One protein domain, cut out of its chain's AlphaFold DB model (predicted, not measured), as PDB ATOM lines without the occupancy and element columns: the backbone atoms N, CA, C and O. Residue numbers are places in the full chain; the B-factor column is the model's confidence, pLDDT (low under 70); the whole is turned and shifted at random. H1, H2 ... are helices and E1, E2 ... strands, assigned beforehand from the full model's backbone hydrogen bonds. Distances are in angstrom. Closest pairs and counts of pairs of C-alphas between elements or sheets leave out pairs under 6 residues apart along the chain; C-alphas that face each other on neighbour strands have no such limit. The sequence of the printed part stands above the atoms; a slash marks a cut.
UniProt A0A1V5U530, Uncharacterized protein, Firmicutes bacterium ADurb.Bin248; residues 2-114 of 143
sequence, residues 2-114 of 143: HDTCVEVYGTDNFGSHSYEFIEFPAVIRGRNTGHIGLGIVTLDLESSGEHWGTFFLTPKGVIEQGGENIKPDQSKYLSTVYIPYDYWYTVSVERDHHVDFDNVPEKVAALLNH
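This is residues 2 to 114 of the 143 residues of an uncharacterized protein of Firmicutes bacterium ADurb.Bin248 (UniProt A0A1V5U530). A strongly twisted sheet of five strands forms the core, with H2 crossing one face at the E4 edge and H3 over E1 on the opposite face. H1 lies off the sheet, and no two helices touch. The 113 printed residues run H1 E1 E2 E3 E4 H2 E5 H3, a mixed class of helices and strands; the sheet's order is E4 E3 E2 E1 E5, antiparallel throughout. The whole is compact, with a radius of gyration of the C-alphas of 14.2 A and spans of 39 by 33 by 24 A.

H1, residues 2 to 9, is only just not on the sheet, with 4 pairs of C-alphas within 10 A. E1, residues 21 to 30, bends by 70 degrees at residue 25. E1 and E2, residues 36 to 44, form a hairpin, with N 26 and O 39 2.8 A apart. E3, residues 50 to 58, and E4, residues 61 to 64, complete a meander, each strand the antiparallel neighbour of the one before; N 40 and O 55 are 2.8 A apart, as are N 56 and O 63. H2, residues 72 to 81, is on the sheet at a height of 9.0 A, over E4 and across it at 89 degrees on the local plane; the closest C-alphas of E4 and H2 are those of Ile 63 and Gln 74, 7.0 A apart. E5, residues 85 to 89, is antiparallel to E1, with N 29 and O 86 2.8 A apart. H3, residues 106 to 113, is on the opposite face from H2 at a height of 9.6 A, along E1 at 24 degrees on the local plane; the closest C-alphas are those of Val 27 and Val 108, 6.5 A. In H1, H2 and H3 every O i to N i+4 pair is within hydrogen-bond range.

H1 begins with C-alpha 2 at (9.272, -163.957, 30.111). E1 spans 24.3 A, E2 24.0 A, E3 23.5 A and H2 14.1 A. H3 ends with C-alpha 113 at (15.039, -159.085, 27.350).

The printed part has no cut. The links H1 to E1 and E5 to H3 are long; residues 13 to 14 and 92 to 93 in them pair in parallel. Mean pLDDT of the printed part is 79.9, with residues 2 to 18 and 90 to 99 among those under 70.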
ATOM      1  N   HIS A   2       9.429-163.403  28.765       56.94
ATOM      2  CA  HIS A   2       9.272-163.957  30.111       56.94
ATOM      3  C   HIS A   2       8.041-163.408  30.852       56.94
ATOM      4  O   HIS A   2       7.093-164.152  31.057       56.94
ATOM      5  N   ASP A   3       8.002-162.102  31.136       56.25
ATOM      6  CA  ASP A   3       6.914-161.479  31.912       56.25
ATOM      7  C   ASP A   3       5.532-161.706  31.290       56.25
ATOM      8  O   ASP A   3       4.580-162.036  31.985       56.25
ATOM      9  N   THR A   4       5.434-161.615  29.961       62.09
ATOM     10  CA  THR A   4       4.202-161.910  29.216       62.09
ATOM     11  C   THR A   4       3.797-163.379  29.338       62.09
ATOM     12  O   THR A   4       2.614-163.687  29.416       62.09
ATOM     13  N   CYS A   5       4.756-164.304  29.354       63.22
ATOM     14  CA  CYS A   5       4.472-165.717  29.565       63.22
ATOM     15  C   CYS A   5       3.956-165.950  30.993       63.22
ATOM     16  O   CYS A   5       2.904-166.558  31.163       63.22
ATOM     17  N   VAL A   6       4.608-165.376  32.006       64.94
ATOM     18  CA  VAL A   6       4.154-165.459  33.405       64.94
ATOM     19  C   VAL A   6       2.766-164.840  33.583       64.94
ATOM     20  O   VAL A   6       1.919-165.417  34.257       64.94
ATOM     21  N   GLU A   7       2.492-163.705  32.938       64.31
ATOM     22  CA  GLU A   7       1.181-163.048  32.949       64.31
ATOM     23  C   GLU A   7       0.088-163.921  32.314       64.31
ATOM     24  O   GLU A   7      -0.997-164.064  32.877       64.31
ATOM     25  N   VAL A   8       0.367-164.530  31.157       68.06
ATOM     26  CA  VAL A   8      -0.608-165.340  30.409       68.06
ATOM     27  C   VAL A   8      -0.869-166.690  31.075       68.06
ATOM     28  O   VAL A   8      -2.017-167.131  31.136       68.06
ATOM     29  N   TYR A   9       0.177-167.355  31.562       68.31
ATOM     30  CA  TYR A   9       0.076-168.694  32.146       68.31
ATOM     31  C   TYR A   9      -0.117-168.671  33.668       68.31
ATOM     32  O   TYR A   9      -0.444-169.699  34.259       68.31
ATOM     33  N   GLY A  10       0.049-167.512  34.311       66.81
ATOM     34  CA  GLY A  10      -0.096-167.339  35.757       66.81
ATOM     35  C   GLY A  10       0.990-168.033  36.584       66.81
ATOM     36  O   GLY A  10       0.838-168.155  37.798       66.81
ATOM     37  N   THR A  11       2.055-168.515  35.940       67.12
ATOM     38  CA  THR A  11       3.180-169.210  36.569       67.12
ATOM     39  C   THR A  11       4.465-168.948  35.789       67.12
ATOM     40  O   THR A  11       4.461-168.877  34.561       67.12
ATOM     41  N   ASP A  12       5.567-168.804  36.514       61.34
ATOM     42  CA  ASP A  12       6.940-168.799  36.004       61.34
ATOM     43  C   ASP A  12       7.626-170.163  36.181       61.34
ATOM     44  O   ASP A  12       8.794-170.326  35.829       61.34
ATOM     45  N   ASN A  13       6.883-171.140  36.705       66.25
ATOM     46  CA  ASN A  13       7.355-172.462  37.063       66.25
ATOM     47  C   ASN A  13       6.488-173.540  36.403       66.25
ATOM     48  O   ASN A  13       5.304-173.701  36.723       66.25
ATOM     49  N   PHE A  14       7.103-174.278  35.482       69.88
ATOM     50  CA  PHE A  14       6.498-175.419  34.810       69.88
ATOM     51  C   PHE A  14       7.198-176.699  35.269       69.88
ATOM     52  O   PHE A  14       8.393-176.881  35.036       69.88
ATOM     53  N   GLY A  15       6.441-177.581  35.924       62.69
ATOM     54  CA  GLY A  15       6.922-178.863  36.433       62.69
ATOM     55  C   GLY A  15       6.037-180.039  36.014       62.69
ATOM     56  O   GLY A  15       4.875-179.871  35.636       62.69
ATOM     57  N   SER A  16       6.584-181.251  36.152       60.34
ATOM     58  CA  SER A  16       5.992-182.525  35.702       60.34
ATOM     59  C   SER A  16       4.607-182.853  36.277       60.34
ATOM     60  O   SER A  16       3.911-183.726  35.778       60.34
ATOM     61  N   HIS A  17       4.187-182.196  37.361       59.56
ATOM     62  CA  HIS A  17       2.926-182.507  38.042       59.56
ATOM     63  C   HIS A  17       1.699-181.885  37.357       59.56
ATOM     64  O   HIS A  17       0.580-182.059  37.840       59.56
ATOM     65  N   SER A  18       1.894-181.117  36.280       64.69
ATOM     66  CA  SER A  18       0.821-180.350  35.633       64.69
ATOM     67  C   SER A  18       0.782-180.496  34.112       64.69
ATOM     68  O   SER A  18      -0.295-180.349  33.536       64.69
ATOM     69  N   TYR A  19       1.911-180.810  33.471       70.19
ATOM     70  CA  TYR A  19       2.027-180.916  32.016       70.19
ATOM     71  C   TYR A  19       3.008-182.033  31.640       70.19
ATOM     72  O   TYR A  19       4.031-182.185  32.303       70.19
ATOM     73  N   GLU A  20       2.685-182.788  30.585       79.88
ATOM     74  CA  GLU A  20       3.542-183.839  30.010       79.88
ATOM     75  C   GLU A  20       4.507-183.212  28.991       79.88
ATOM     76  O   GLU A  20       5.695-183.058  29.264       79.88
ATOM     77  N   PHE A  21       3.972-182.704  27.875       83.62
ATOM     78  CA  PHE A  21       4.717-181.910  26.899       83.62
ATOM     79  C   PHE A  21       4.332-180.437  26.964       83.62
ATOM     80  O   PHE A  21       3.159-180.089  27.130       83.62
ATOM     81  N   ILE A  22       5.318-179.567  26.763       84.31
ATOM     82  CA  ILE A  22       5.102-178.126  26.660       84.31
ATOM     83  C   ILE A  22       5.934-177.518  25.537       84.31
ATOM     84  O   ILE A  22       7.027-177.983  25.222       84.31
ATOM     85  N   GLU A  23       5.403-176.462  24.933       87.25
ATOM     86  CA  GLU A  23       6.044-175.718  23.858       87.25
ATOM     87  C   GLU A  23       6.406-174.319  24.349       87.25
ATOM     88  O   GLU A  23       5.532-173.557  24.767       87.25
ATOM     89  N   PHE A  24       7.687-173.959  24.264       85.06
ATOM     90  CA  PHE A  24       8.162-172.643  24.674       85.06
ATOM     91  C   PHE A  24       8.798-171.861  23.531       85.06
ATOM     92  O   PHE A  24       9.576-172.422  22.752       85.06
ATOM     93  N   PRO A  25       8.548-170.541  23.449       85.44
ATOM     94  CA  PRO A  25       9.316-169.683  22.569       85.44
ATOM     95  C   PRO A  25      10.776-169.651  23.030       85.44
ATOM     96  O   PRO A  25      11.076-169.448  24.214       85.44
ATOM     97  N   ALA A  26      11.678-169.819  22.069       88.12
ATOM     98  CA  ALA A  26      13.110-169.885  22.292       88.12
ATOM     99  C   ALA A  26      13.882-169.038  21.282       88.12
ATOM    100  O   ALA A  26      13.502-168.885  20.118       88.12
ATOM    101  N   VAL A  27      15.017-168.518  21.735       88.88
ATOM    102  CA  VAL A  27      16.052-167.978  20.860       88.88
ATOM    103  C   VAL A  27      17.016-169.110  20.543       88.88
ATOM    104  O   VAL A  27      17.483-169.797  21.445       88.88
ATOM    105  N   ILE A  28      17.323-169.298  19.264       90.38
ATOM    106  CA  ILE A  28      18.183-170.376  18.776       90.38
ATOM    107  C   ILE A  28      19.432-169.772  18.153       90.38
ATOM    108  O   ILE A  28      19.348-168.827  17.366       90.38
ATOM    109  N   ARG A  29      20.597-170.346  18.455       91.69
ATOM    110  CA  ARG A  29      21.873-169.979  17.844       91.69
ATOM    111  C   ARG A  29      22.518-171.188  17.188       91.69
ATOM    112  O   ARG A  29      22.840-172.160  17.863       91.69
ATOM    113  N   GLY A  30      22.788-171.108  15.888       92.44
ATOM    114  CA  GLY A  30      23.587-172.131  15.217       92.44
ATOM    115  C   GLY A  30      25.028-172.122  15.724       92.44
ATOM    116  O   GLY A  30      25.690-171.086  15.653       92.44
ATOM    117  N   ARG A  31      25.547-173.255  16.214       91.50
ATOM    118  CA  ARG A  31      26.905-173.332  16.794       91.50
ATOM    119  C   ARG A  31      27.983-173.045  15.758       91.50
ATOM    120  O   ARG A  31      28.945-172.342  16.043       91.50
ATOM    121  N   ASN A  32      27.791-173.554  14.542       90.75
ATOM    122  CA  ASN A  32      28.777-173.441  13.467       90.75
ATOM    123  C   ASN A  32      28.772-172.066  12.788       90.75
ATOM    124  O   ASN A  32      29.797-171.627  12.274       90.75
ATOM    125  N   THR A  33      27.620-171.397  12.749       87.69
ATOM    126  CA  THR A  33      27.435-170.145  11.997       87.69
ATOM    127  C   THR A  33      27.349-168.919  12.899       87.69
ATOM    128  O   THR A  33      27.517-167.795  12.433       87.69
ATOM    129  N   GLY A  34      27.031-169.115  14.181       84.25
ATOM    130  CA  GLY A  34      26.646-168.053  15.101       84.25
ATOM    131  C   GLY A  34      25.327-167.365  14.741       84.25
ATOM    132  O   GLY A  34      25.002-166.361  15.371       84.25
ATOM    133  N   HIS A  35      24.584-167.861  13.742       85.75
ATOM    134  CA  HIS A  35      23.329-167.265  13.301       85.75
ATOM    135  C   HIS A  35      22.277-167.381  14.403       85.75
ATOM    136  O   HIS A  35      22.076-168.467  14.941       85.75
ATOM    137  N   ILE A  36      21.628-166.263  14.727       87.06
ATOM    138  CA  ILE A  36      20.603-166.180  15.769       87.06
ATOM    139  C   ILE A  36      19.239-166.070  15.094       87.06
ATOM    140  O   ILE A  36      19.042-165.214  14.232       87.06
ATOM    141  N   GLY A  37      18.312-166.922  15.511       86.62
ATOM    142  CA  GLY A  37      16.925-166.928  15.069       86.62
ATOM    143  C   GLY A  37      15.975-167.224  16.222       86.62
ATOM    144  O   GLY A  37      16.392-167.384  17.368       86.62
ATOM    145  N   LEU A  38      14.688-167.294  15.903       89.56
ATOM    146  CA  LEU A  38      13.638-167.660  16.850       89.56
ATOM    147  C   LEU A  38      13.115-169.059  16.534       89.56
ATOM    148  O   LEU A  38      13.147-169.511  15.386       89.56
ATOM    149  N   GLY A  39      12.594-169.727  17.552       91.75
ATOM    150  CA  GLY A  39      11.928-171.006  17.411       91.75
ATOM    151  C   GLY A  39      10.936-171.276  18.528       91.75
ATOM    152  O   GLY A  39      10.794-170.487  19.462       91.75
ATOM    153  N   ILE A  40      10.257-172.406  18.406       92.81
ATOM    154  CA  ILE A  40       9.445-173.006  19.459       92.81
ATOM    155  C   ILE A  40      10.095-174.343  19.782       92.81
ATOM    156  O   ILE A  40      10.319-175.146  18.877       92.81
ATOM    157  N   VAL A  41      10.440-174.556  21.046       92.19
ATOM    158  CA  VAL A  41      11.059-175.791  21.526       92.19
ATOM    159  C   VAL A  41      10.022-176.579  22.306       92.19
ATOM    160  O   VAL A  41       9.363-176.027  23.184       92.19
ATOM    161  N   THR A  42       9.896-177.860  21.977       91.38
ATOM    162  CA  THR A  42       9.049-178.805  22.701       91.38
ATOM    163  C   THR A  42       9.897-179.523  23.738       91.38
ATOM    164  O   THR A  42      10.925-180.111  23.384       91.38
ATOM    165  N   LEU A  43       9.464-179.476  24.994       88.75
ATOM    166  CA  LEU A  43      10.099-180.160  26.115       88.75
ATOM    167  C   LEU A  43       9.164-181.229  26.680       88.75
ATOM    168  O   LEU A  43       7.960-180.991  26.802       88.75
ATOM    169  N   ASP A  44       9.738-182.369  27.050       87.19
ATOM    170  CA  ASP A  44       9.106-183.382  27.895       87.19
ATOM    171  C   ASP A  44       9.409-183.061  29.367       87.19
ATOM    172  O   ASP A  44      10.544-183.199  29.834       87.19
ATOM    173  N   LEU A  45       8.400-182.606  30.111       81.06
ATOM    174  CA  LEU A  45       8.559-182.249  31.519       81.06
ATOM    175  C   LEU A  45       8.571-183.469  32.449       81.06
ATOM    176  O   LEU A  45       9.102-183.364  33.558       81.06
ATOM    177  N   GLU A  46       8.029-184.617  32.034       81.44
ATOM    178  CA  GLU A  46       8.148-185.865  32.799       81.44
ATOM    179  C   GLU A  46       9.583-186.407  32.739       81.44
ATOM    180  O   GLU A  46      10.080-186.951  33.729       81.44
ATOM    181  N   SER A  47      10.294-186.150  31.633       80.06
ATOM    182  CA  SER A  47      11.722-186.451  31.458       80.06
ATOM    183  C   SER A  47      12.643-185.276  31.831       80.06
ATOM    184  O   SER A  47      13.638-184.995  31.173       80.06
ATOM    185  N   SER A  48      12.355-184.564  32.928       73.69
ATOM    186  CA  SER A  48      13.210-183.466  33.436       73.69
ATOM    187  C   SER A  48      13.465-182.322  32.435       73.69
ATOM    188  O   SER A  48      14.541-181.723  32.445       73.69
ATOM    189  N   GLY A  49      12.486-182.014  31.580       75.19
ATOM    190  CA  GLY A  49      12.600-180.950  30.580       75.19
ATOM    191  C   GLY A  49      13.440-181.351  29.367       75.19
ATOM    192  O   GLY A  49      14.099-180.499  28.779       75.19
ATOM    193  N   GLU A  50      13.463-182.635  29.006       84.12
ATOM    194  CA  GLU A  50      14.256-183.126  27.880       84.12
ATOM    195  C   GLU A  50      13.759-182.549  26.549       84.12
ATOM    196  O   GLU A  50      12.559-182.416  26.295       84.12
ATOM    197  N   HIS A  51      14.709-182.198  25.683       89.38
ATOM    198  CA  HIS A  51      14.422-181.694  24.345       89.38
ATOM    199  C   HIS A  51      13.758-182.771  23.492       89.38
ATOM    200  O   HIS A  51      14.363-183.805  23.214       89.38
ATOM    201  N   TRP A  52      12.540-182.500  23.029       90.69
ATOM    202  CA  TRP A  52      11.809-183.415  22.153       90.69
ATOM    203  C   TRP A  52      11.734-182.922  20.709       90.69
ATOM    204  O   TRP A  52      11.802-183.708  19.764       90.69
ATOM    205  N   GLY A  53      11.604-181.609  20.510       93.00
ATOM    206  CA  GLY A  53      11.355-181.055  19.184       93.00
ATOM    207  C   GLY A  53      11.677-179.576  19.062       93.00
ATOM    208  O   GLY A  53      11.835-178.851  20.046       93.00
ATOM    209  N   THR A  54      11.810-179.105  17.823       95.31
ATOM    210  CA  THR A  54      12.010-177.679  17.542       95.31
ATOM    211  C   THR A  54      11.390-177.262  16.220       95.31
ATOM    212  O   THR A  54      11.704-177.807  15.158       95.31
ATOM    213  N   PHE A  55      10.574-176.215  16.285       95.62
ATOM    214  CA  PHE A  55      10.100-175.455  15.139       95.62
ATOM    215  C   PHE A  55      10.961-174.210  14.965       95.62
ATOM    216  O   PHE A  55      11.042-173.362  15.849       95.62
ATOM    217  N   PHE A  56      11.582-174.061  13.803       94.62
ATOM    218  CA  PHE A  56      12.367-172.885  13.450       94.62
ATOM    219  C   PHE A  56      11.476-171.843  12.781       94.62
ATOM    220  O   PHE A  56      10.835-172.128  11.766       94.62
ATOM    221  N   LEU A  57      11.478-170.615  13.299       93.44
ATOM    222  CA  LEU A  57      10.806-169.476  12.680       93.44
ATOM    223  C   LEU A  57      11.788-168.803  11.717       93.44
ATOM    224  O   LEU A  57      12.700-168.084  12.125       93.44
ATOM    225  N   THR A  58      11.638-169.082  10.421       91.25
ATOM    226  CA  THR A  58      12.606-168.664   9.395       91.25
ATOM    227  C   THR A  58      11.959-167.768   8.337       91.25
ATOM    228  O   THR A  58      10.739-167.795   8.163       91.25
ATOM    229  N   PRO A  59      12.751-167.052   7.517       85.50
ATOM    230  CA  PRO A  59      12.225-166.351   6.343       85.50
ATOM    231  C   PRO A  59      11.537-167.266   5.312       85.50
ATOM    232  O   PRO A  59      10.804-166.786   4.456       85.50
ATOM    233  N   LYS A  60      11.765-168.588   5.375       86.12
ATOM    234  CA  LYS A  60      11.093-169.602   4.544       86.12
ATOM    235  C   LYS A  60       9.784-170.113   5.172       86.12
ATOM    236  O   LYS A  60       9.218-171.086   4.676       86.12
ATOM    237  N   GLY A  61       9.321-169.479   6.249       89.00
ATOM    238  CA  GLY A  61       8.210-169.931   7.078       89.00
ATOM    239  C   GLY A  61       8.671-170.770   8.270       89.00
ATOM    240  O   GLY A  61       9.862-170.822   8.599       89.00
ATOM    241  N   VAL A  62       7.706-171.423   8.916       94.25
ATOM    242  CA  VAL A  62       7.951-172.340  10.033       94.25
ATOM    243  C   VAL A  62       8.470-173.670   9.491       94.25
ATOM    244  O   VAL A  62       7.881-174.233   8.566       94.25
ATOM    245  N   ILE A  63       9.582-174.157  10.040       95.06
ATOM    246  CA  ILE A  63      10.185-175.437   9.655       95.06
ATOM    247  C   ILE A  63      10.342-176.301  10.903       95.06
ATOM    248  O   ILE A  63      11.104-175.953  11.800       95.06
ATOM    249  N   GLU A  64       9.655-177.436  10.942       94.94
ATOM    250  CA  GLU A  64       9.828-178.459  11.974       94.94
ATOM    251  C   GLU A  64      11.099-179.274  11.706       94.94
ATOM    252  O   GLU A  64      11.282-179.828  10.616       94.94
ATOM    253  N   GLN A  65      11.998-179.360  12.687       91.81
ATOM    254  CA  GLN A  65      13.161-180.232  12.581       91.81
ATOM    255  C   GLN A  65      12.736-181.699  12.646       91.81
ATOM    256  O   GLN A  65      12.156-182.136  13.628       91.81
ATOM    257  N   GLY A  66      13.095-182.474  11.620       88.31
ATOM    258  CA  GLY A  66      12.804-183.911  11.588       88.31
ATOM    259  C   GLY A  66      11.349-184.259  11.259       88.31
ATOM    260  O   GLY A  66      11.026-185.441  11.234       88.31
ATOM    261  N   GLY A  67      10.504-183.267  10.957       87.38
ATOM    262  CA  GLY A  67       9.110-183.495  10.579       87.38
ATOM    263  C   GLY A  67       8.973-184.331   9.304       87.38
ATOM    264  O   GLY A  67       9.756-184.188   8.360       87.38
ATOM    265  N   GLU A  68       7.938-185.173   9.244       87.06
ATOM    266  CA  GLU A  68       7.718-186.141   8.153       87.06
ATOM    267  C   GLU A  68       7.629-185.486   6.765       87.06
ATOM    268  O   GLU A  68       8.014-186.079   5.757       87.06
ATOM    269  N   ASN A  69       7.150-184.240   6.711       86.88
ATOM    270  CA  ASN A  69       6.899-183.497   5.476       86.88
ATOM    271  C   ASN A  69       7.958-182.421   5.176       86.88
ATOM    272  O   ASN A  69       7.713-181.522   4.362       86.88
ATOM    273  N   ILE A  70       9.128-182.469   5.824       92.06
ATOM    274  CA  ILE A  70      10.181-181.475   5.594       92.06
ATOM    275  C   ILE A  70      10.687-181.532   4.147       92.06
ATOM    276  O   ILE A  70      11.085-182.578   3.626       92.06
ATOM    277  N   LYS A  71      10.707-180.378   3.470       93.19
ATOM    278  CA  LYS A  71      11.232-180.303   2.102       93.19
ATOM    279  C   LYS A  71      12.764-180.415   2.107       93.19
ATOM    280  O   LYS A  71      13.411-179.893   3.020       93.19
ATOM    281  N   PRO A  72      13.391-181.003   1.069       93.69
ATOM    282  CA  PRO A  72      14.849-181.136   1.015       93.69
ATOM    283  C   PRO A  72      15.608-179.807   1.127       93.69
ATOM    284  O   PRO A  72      16.678-179.751   1.731       93.69
ATOM    285  N   ASP A  73      15.062-178.717   0.578       93.31
ATOM    286  CA  ASP A  73      15.681-177.392   0.660       93.31
ATOM    287  C   ASP A  73      15.592-176.788   2.071       93.31
ATOM    288  O   ASP A  73      16.531-176.124   2.512       93.31
ATOM    289  N   GLN A  74      14.502-177.056   2.795       93.12
ATOM    290  CA  GLN A  74      14.313-176.670   4.194       93.12
ATOM    291  C   GLN A  74      15.254-177.450   5.115       93.12
ATOM    292  O   GLN A  74      15.960-176.846   5.920       93.12
ATOM    293  N   SER A  75      15.333-178.774   4.944       93.56
ATOM    294  CA  SER A  75      16.267-179.627   5.687       93.56
ATOM    295  C   SER A  75      17.719-179.183   5.471       93.56
ATOM    296  O   SER A  75      18.463-178.955   6.429       93.56
ATOM    297  N   LYS A  76      18.102-178.929   4.209       94.31
ATOM    298  CA  LYS A  76      19.428-178.399   3.876       94.31
ATOM    299  C   LYS A  76      19.679-177.043   4.535       94.31
ATOM    300  O   LYS A  76      20.752-176.843   5.101       94.31
ATOM    301  N   TYR A  77      18.704-176.136   4.493       93.62
ATOM    302  CA  TYR A  77      18.804-174.829   5.137       93.62
ATOM    303  C   TYR A  77      19.061-174.961   6.645       93.62
ATOM    304  O   TYR A  77      20.040-174.400   7.132       93.62
ATOM    305  N   LEU A  78      18.267-175.762   7.368       94.75
ATOM    306  CA  LEU A  78      18.469-175.977   8.806       94.75
ATOM    307  C   LEU A  78      19.839-176.592   9.108       94.75
ATOM    308  O   LEU A  78      20.538-176.108   9.996       94.75
ATOM    309  N   SER A  79      20.259-177.595   8.328       94.62
ATOM    310  CA  SER A  79      21.562-178.250   8.503       94.62
ATOM    311  C   SER A  79      22.751-177.306   8.309       94.62
ATOM    312  O   SER A  79      23.786-177.467   8.941       94.62
ATOM    313  N   THR A  80      22.598-176.314   7.429       93.31
ATOM    314  CA  THR A  80      23.670-175.378   7.077       93.31
ATOM    315  C   THR A  80      23.700-174.189   8.030       93.31
ATOM    316  O   THR A  80      24.774-173.703   8.375       93.31
ATOM    317  N   VAL A  81      22.528-173.690   8.431       91.00
ATOM    318  CA  VAL A  81      22.410-172.451   9.207       91.00
ATOM    319  C   VAL A  81      22.422-172.718  10.703       91.00
ATOM    320  O   VAL A  81      23.108-172.003  11.430       91.00
ATOM    321  N   TYR A  82      21.679-173.720  11.166       92.38
ATOM    322  CA  TYR A  82      21.405-173.899  12.587       92.38
ATOM    323  C   TYR A  82      22.068-175.137  13.179       92.38
ATOM    324  O   TYR A  82      22.579-175.044  14.279       92.38
ATOM    325  N   ILE A  83      22.089-176.287  12.505       93.75
ATOM    326  CA  ILE A  83      22.500-177.545  13.153       93.75
ATOM    327  C   ILE A  83      24.039-177.708  13.174       93.75
ATOM    328  O   ILE A  83      24.682-177.539  12.135       93.75
ATOM    329  N   PRO A  84      24.645-178.101  14.319       95.31
ATOM    330  CA  PRO A  84      24.044-178.194  15.654       95.31
ATOM    331  C   PRO A  84      23.830-176.801  16.263       95.31
ATOM    332  O   PRO A  84      24.608-175.891  15.986       95.31
ATOM    333  N   TYR A  85      22.808-176.643  17.106       93.44
ATOM    334  CA  TYR A  85      22.428-175.360  17.708       93.44
ATOM    335  C   TYR A  85      22.404-175.414  19.236       93.44
ATOM    336  O   TYR A  85      22.286-176.483  19.829       93.44
ATOM    337  N   ASP A  86      22.489-174.232  19.835       92.25
ATOM    338  CA  ASP A  86      22.101-173.960  21.217       92.25
ATOM    339  C   ASP A  86      20.764-173.217  21.216       92.25
ATOM    340  O   ASP A  86      20.435-172.524  20.245       92.25
ATOM    341  N   TYR A  87      19.990-173.347  22.287       89.31
ATOM    342  CA  TYR A  87      18.728-172.638  22.440       89.31
ATOM    343  C   TYR A  87      18.528-172.186  23.883       89.31
ATOM    344  O   TYR A  87      19.012-172.816  24.819       89.31
ATOM    345  N   TRP A  88      17.794-171.088  24.038       84.31
ATOM    346  CA  TRP A  88      17.406-170.532  25.328       84.31
ATOM    347  C   TRP A  88      15.935-170.157  25.246       84.31
ATOM    348  O   TRP A  88      15.547-169.301  24.444       84.31
ATOM    349  N   TYR A  89      15.107-170.833  26.031       77.19
ATOM    350  CA  TYR A  89      13.703-170.483  26.176       77.19
ATOM    351  C   TYR A  89      13.549-169.275  27.110       77.19
ATOM    352  O   TYR A  89      14.445-168.918  27.871       77.19
ATOM    353  N   THR A  90      12.409-168.599  27.004       63.94
ATOM    354  CA  THR A  90      12.150-167.342  27.733       63.94
ATOM    355  C   THR A  90      11.576-167.537  29.143       63.94
ATOM    356  O   THR A  90      11.294-166.554  29.819       63.94
ATOM    357  N   VAL A  91      11.385-168.778  29.591       61.53
ATOM    358  CA  VAL A  91      10.770-169.147  30.882       61.53
ATOM    359  C   VAL A  91      11.736-169.949  31.755       61.53
ATOM    360  O   VAL A  91      12.761-170.403  31.268       61.53
ATOM    361  N   SER A  92      11.431-170.151  33.035       59.53
ATOM    362  CA  SER A  92      12.191-171.083  33.873       59.53
ATOM    363  C   SER A  92      11.515-172.456  33.868       59.53
ATOM    364  O   SER A  92      10.307-172.566  34.066       59.53
ATOM    365  N   VAL A  93      12.295-173.511  33.627       60.22
ATOM    366  CA  VAL A  93      11.839-174.907  33.695       60.22
ATOM    367  C   VAL A  93      12.541-175.568  34.873       60.22
ATOM    368  O   VAL A  93      13.768-175.528  34.977       60.22
ATOM    369  N   GLU A  94      11.777-176.145  35.802       53.78
ATOM    370  CA  GLU A  94      12.368-176.816  36.958       53.78
ATOM    371  C   GLU A  94      13.200-178.032  36.524       53.78
ATOM    372  O   GLU A  94      12.720-178.894  35.794       53.78
ATOM    373  N   ARG A  95      14.426-178.140  37.058       54.28
ATOM    374  CA  ARG A  95      15.356-179.280  36.875       54.28
ATOM    375  C   ARG A  95      15.930-179.470  35.466       54.28
ATOM    376  O   ARG A  95      16.646-180.455  35.257       54.28
ATOM    377  N   ASP A  96      15.709-178.535  34.546       58.53
ATOM    378  CA  ASP A  96      16.409-178.571  33.266       58.53
ATOM    379  C   ASP A  96      17.889-178.193  33.457       58.53
ATOM    380  O   ASP A  96      18.235-177.154  34.016       58.53
ATOM    381  N   HIS A  97      18.768-179.086  33.020       61.03
ATOM    382  CA  HIS A  97      20.223-178.971  33.091       61.03
ATOM    383  C   HIS A  97      20.858-178.820  31.700       61.03
ATOM    384  O   HIS A  97      22.083-178.837  31.577       61.03
ATOM    385  N   HIS A  98      20.042-178.689  30.649       59.44
ATOM    386  CA  HIS A  98      20.499-178.595  29.265       59.44
ATOM    387  C   HIS A  98      20.795-177.161  28.828       59.44
ATOM    388  O   HIS A  98      21.578-176.959  27.895       59.44
ATOM    389  N   VAL A  99      20.194-176.170  29.489       61.41
ATOM    390  CA  VAL A  99      20.350-174.759  29.130       61.41
ATOM    391  C   VAL A  99      21.254-174.049  30.130       61.41
ATOM    392  O   VAL A  99      20.926-173.881  31.301       61.41
ATOM    393  N   ASP A 100      22.405-173.598  29.636       71.62
ATOM    394  CA  ASP A 100      23.337-172.770  30.394       71.62
ATOM    395  C   ASP A 100      22.926-171.295  30.281       71.62
ATOM    396  O   ASP A 100      23.227-170.607  29.294       71.62
ATOM    397  N   PHE A 101      22.189-170.826  31.290       68.12
ATOM    398  CA  PHE A 101      21.799-169.424  31.423       68.12
ATOM    399  C   PHE A 101      22.931-168.526  31.955       68.12
ATOM    400  O   PHE A 101      22.861-167.308  31.789       68.12
ATOM    401  N   ASP A 102      23.995-169.096  32.528       67.62
ATOM    402  CA  ASP A 102      25.123-168.331  33.070       67.62
ATOM    403  C   ASP A 102      26.054-167.825  31.955       67.62
ATOM    404  O   ASP A 102      26.740-166.816  32.120       67.62
ATOM    405  N   ASN A 103      26.042-168.487  30.792       73.31
ATOM    406  CA  ASN A 103      26.888-168.157  29.640       73.31
ATOM    407  C   ASN A 103      26.101-167.735  28.382       73.31
ATOM    408  O   ASN A 103      26.536-167.969  27.248       73.31
ATOM    409  N   VAL A 104      24.947-167.081  28.553       74.56
ATOM    410  CA  VAL A 104      24.111-166.605  27.434       74.56
ATOM    411  C   VAL A 104      24.837-165.516  26.626       74.56
ATOM    412  O   VAL A 104      25.259-164.504  27.192       74.56
ATOM    413  N   PRO A 105      24.941-165.636  25.286       76.81
ATOM    414  CA  PRO A 105      25.500-164.573  24.453       76.81
ATOM    415  C   PRO A 105      24.700-163.266  24.559       76.81
ATOM    416  O   PRO A 105      23.475-163.279  24.488       76.81
ATOM    417  N   GLU A 106      25.379-162.118  24.600       77.50
ATOM    418  CA  GLU A 106      24.754-160.796  24.807       77.50
ATOM    419  C   GLU A 106      23.574-160.508  23.862       77.50
ATOM    420  O   GLU A 106      22.533-160.024  24.293       77.50
ATOM    421  N   LYS A 107      23.686-160.857  22.574       68.88
ATOM    422  CA  LYS A 107      22.595-160.669  21.598       68.88
ATOM    423  C   LYS A 107      21.376-161.552  21.874       68.88
ATOM    424  O   LYS A 107      20.255-161.150  21.580       68.88
ATOM    425  N   VAL A 108      21.599-162.751  22.409       66.25
ATOM    426  CA  VAL A 108      20.526-163.660  22.828       66.25
ATOM    427  C   VAL A 108      19.861-163.094  24.075       66.25
ATOM    428  O   VAL A 108      18.647-162.938  24.080       66.25
ATOM    429  N   ALA A 109      20.651-162.679  25.069       70.56
ATOM    430  CA  ALA A 109      20.142-162.006  26.260       70.56
ATOM    431  C   ALA A 109      19.336-160.750  25.891       70.56
ATOM    432  O   ALA A 109      18.240-160.549  26.401       70.56
ATOM    433  N   ALA A 110      19.817-159.944  24.941       67.94
ATOM    434  CA  ALA A 110      19.112-158.766  24.453       67.94
ATOM    435  C   ALA A 110      17.747-159.114  23.845       67.94
ATOM    436  O   ALA A 110      16.786-158.423  24.155       67.94
ATOM    437  N   LEU A 111      17.644-160.180  23.039       68.00
ATOM    438  CA  LEU A 111      16.378-160.647  22.455       68.00
ATOM    439  C   LEU A 111      15.428-161.238  23.500       68.00
ATOM    440  O   LEU A 111      14.231-160.961  23.454       68.00
ATOM    441  N   LEU A 112      15.952-162.007  24.456       65.25
ATOM    442  CA  LEU A 112      15.177-162.515  25.591       65.25
ATOM    443  C   LEU A 112      14.594-161.353  26.419       65.25
ATOM    444  O   LEU A 112      13.421-161.393  26.805       65.25
ATOM    445  N   ASN A 113      15.385-160.288  26.593       61.81
ATOM    446  CA  ASN A 113      15.039-159.085  27.350       61.81
ATOM    447  C   ASN A 113      14.232-158.038  26.549       61.81
ATOM    448  O   ASN A 113      13.669-157.134  27.157       61.81
ATOM    449  N   HIS A 114      14.140-158.116  25.211       55.44
ATOM    450  CA  HIS A 114      13.567-157.047  24.362       55.44
ATOM    451  C   HIS A 114      12.034-157.001  24.263       55.44
ATOM    452  O   HIS A 114      11.495-156.343  23.377       55.44
TER     453      HIS A 114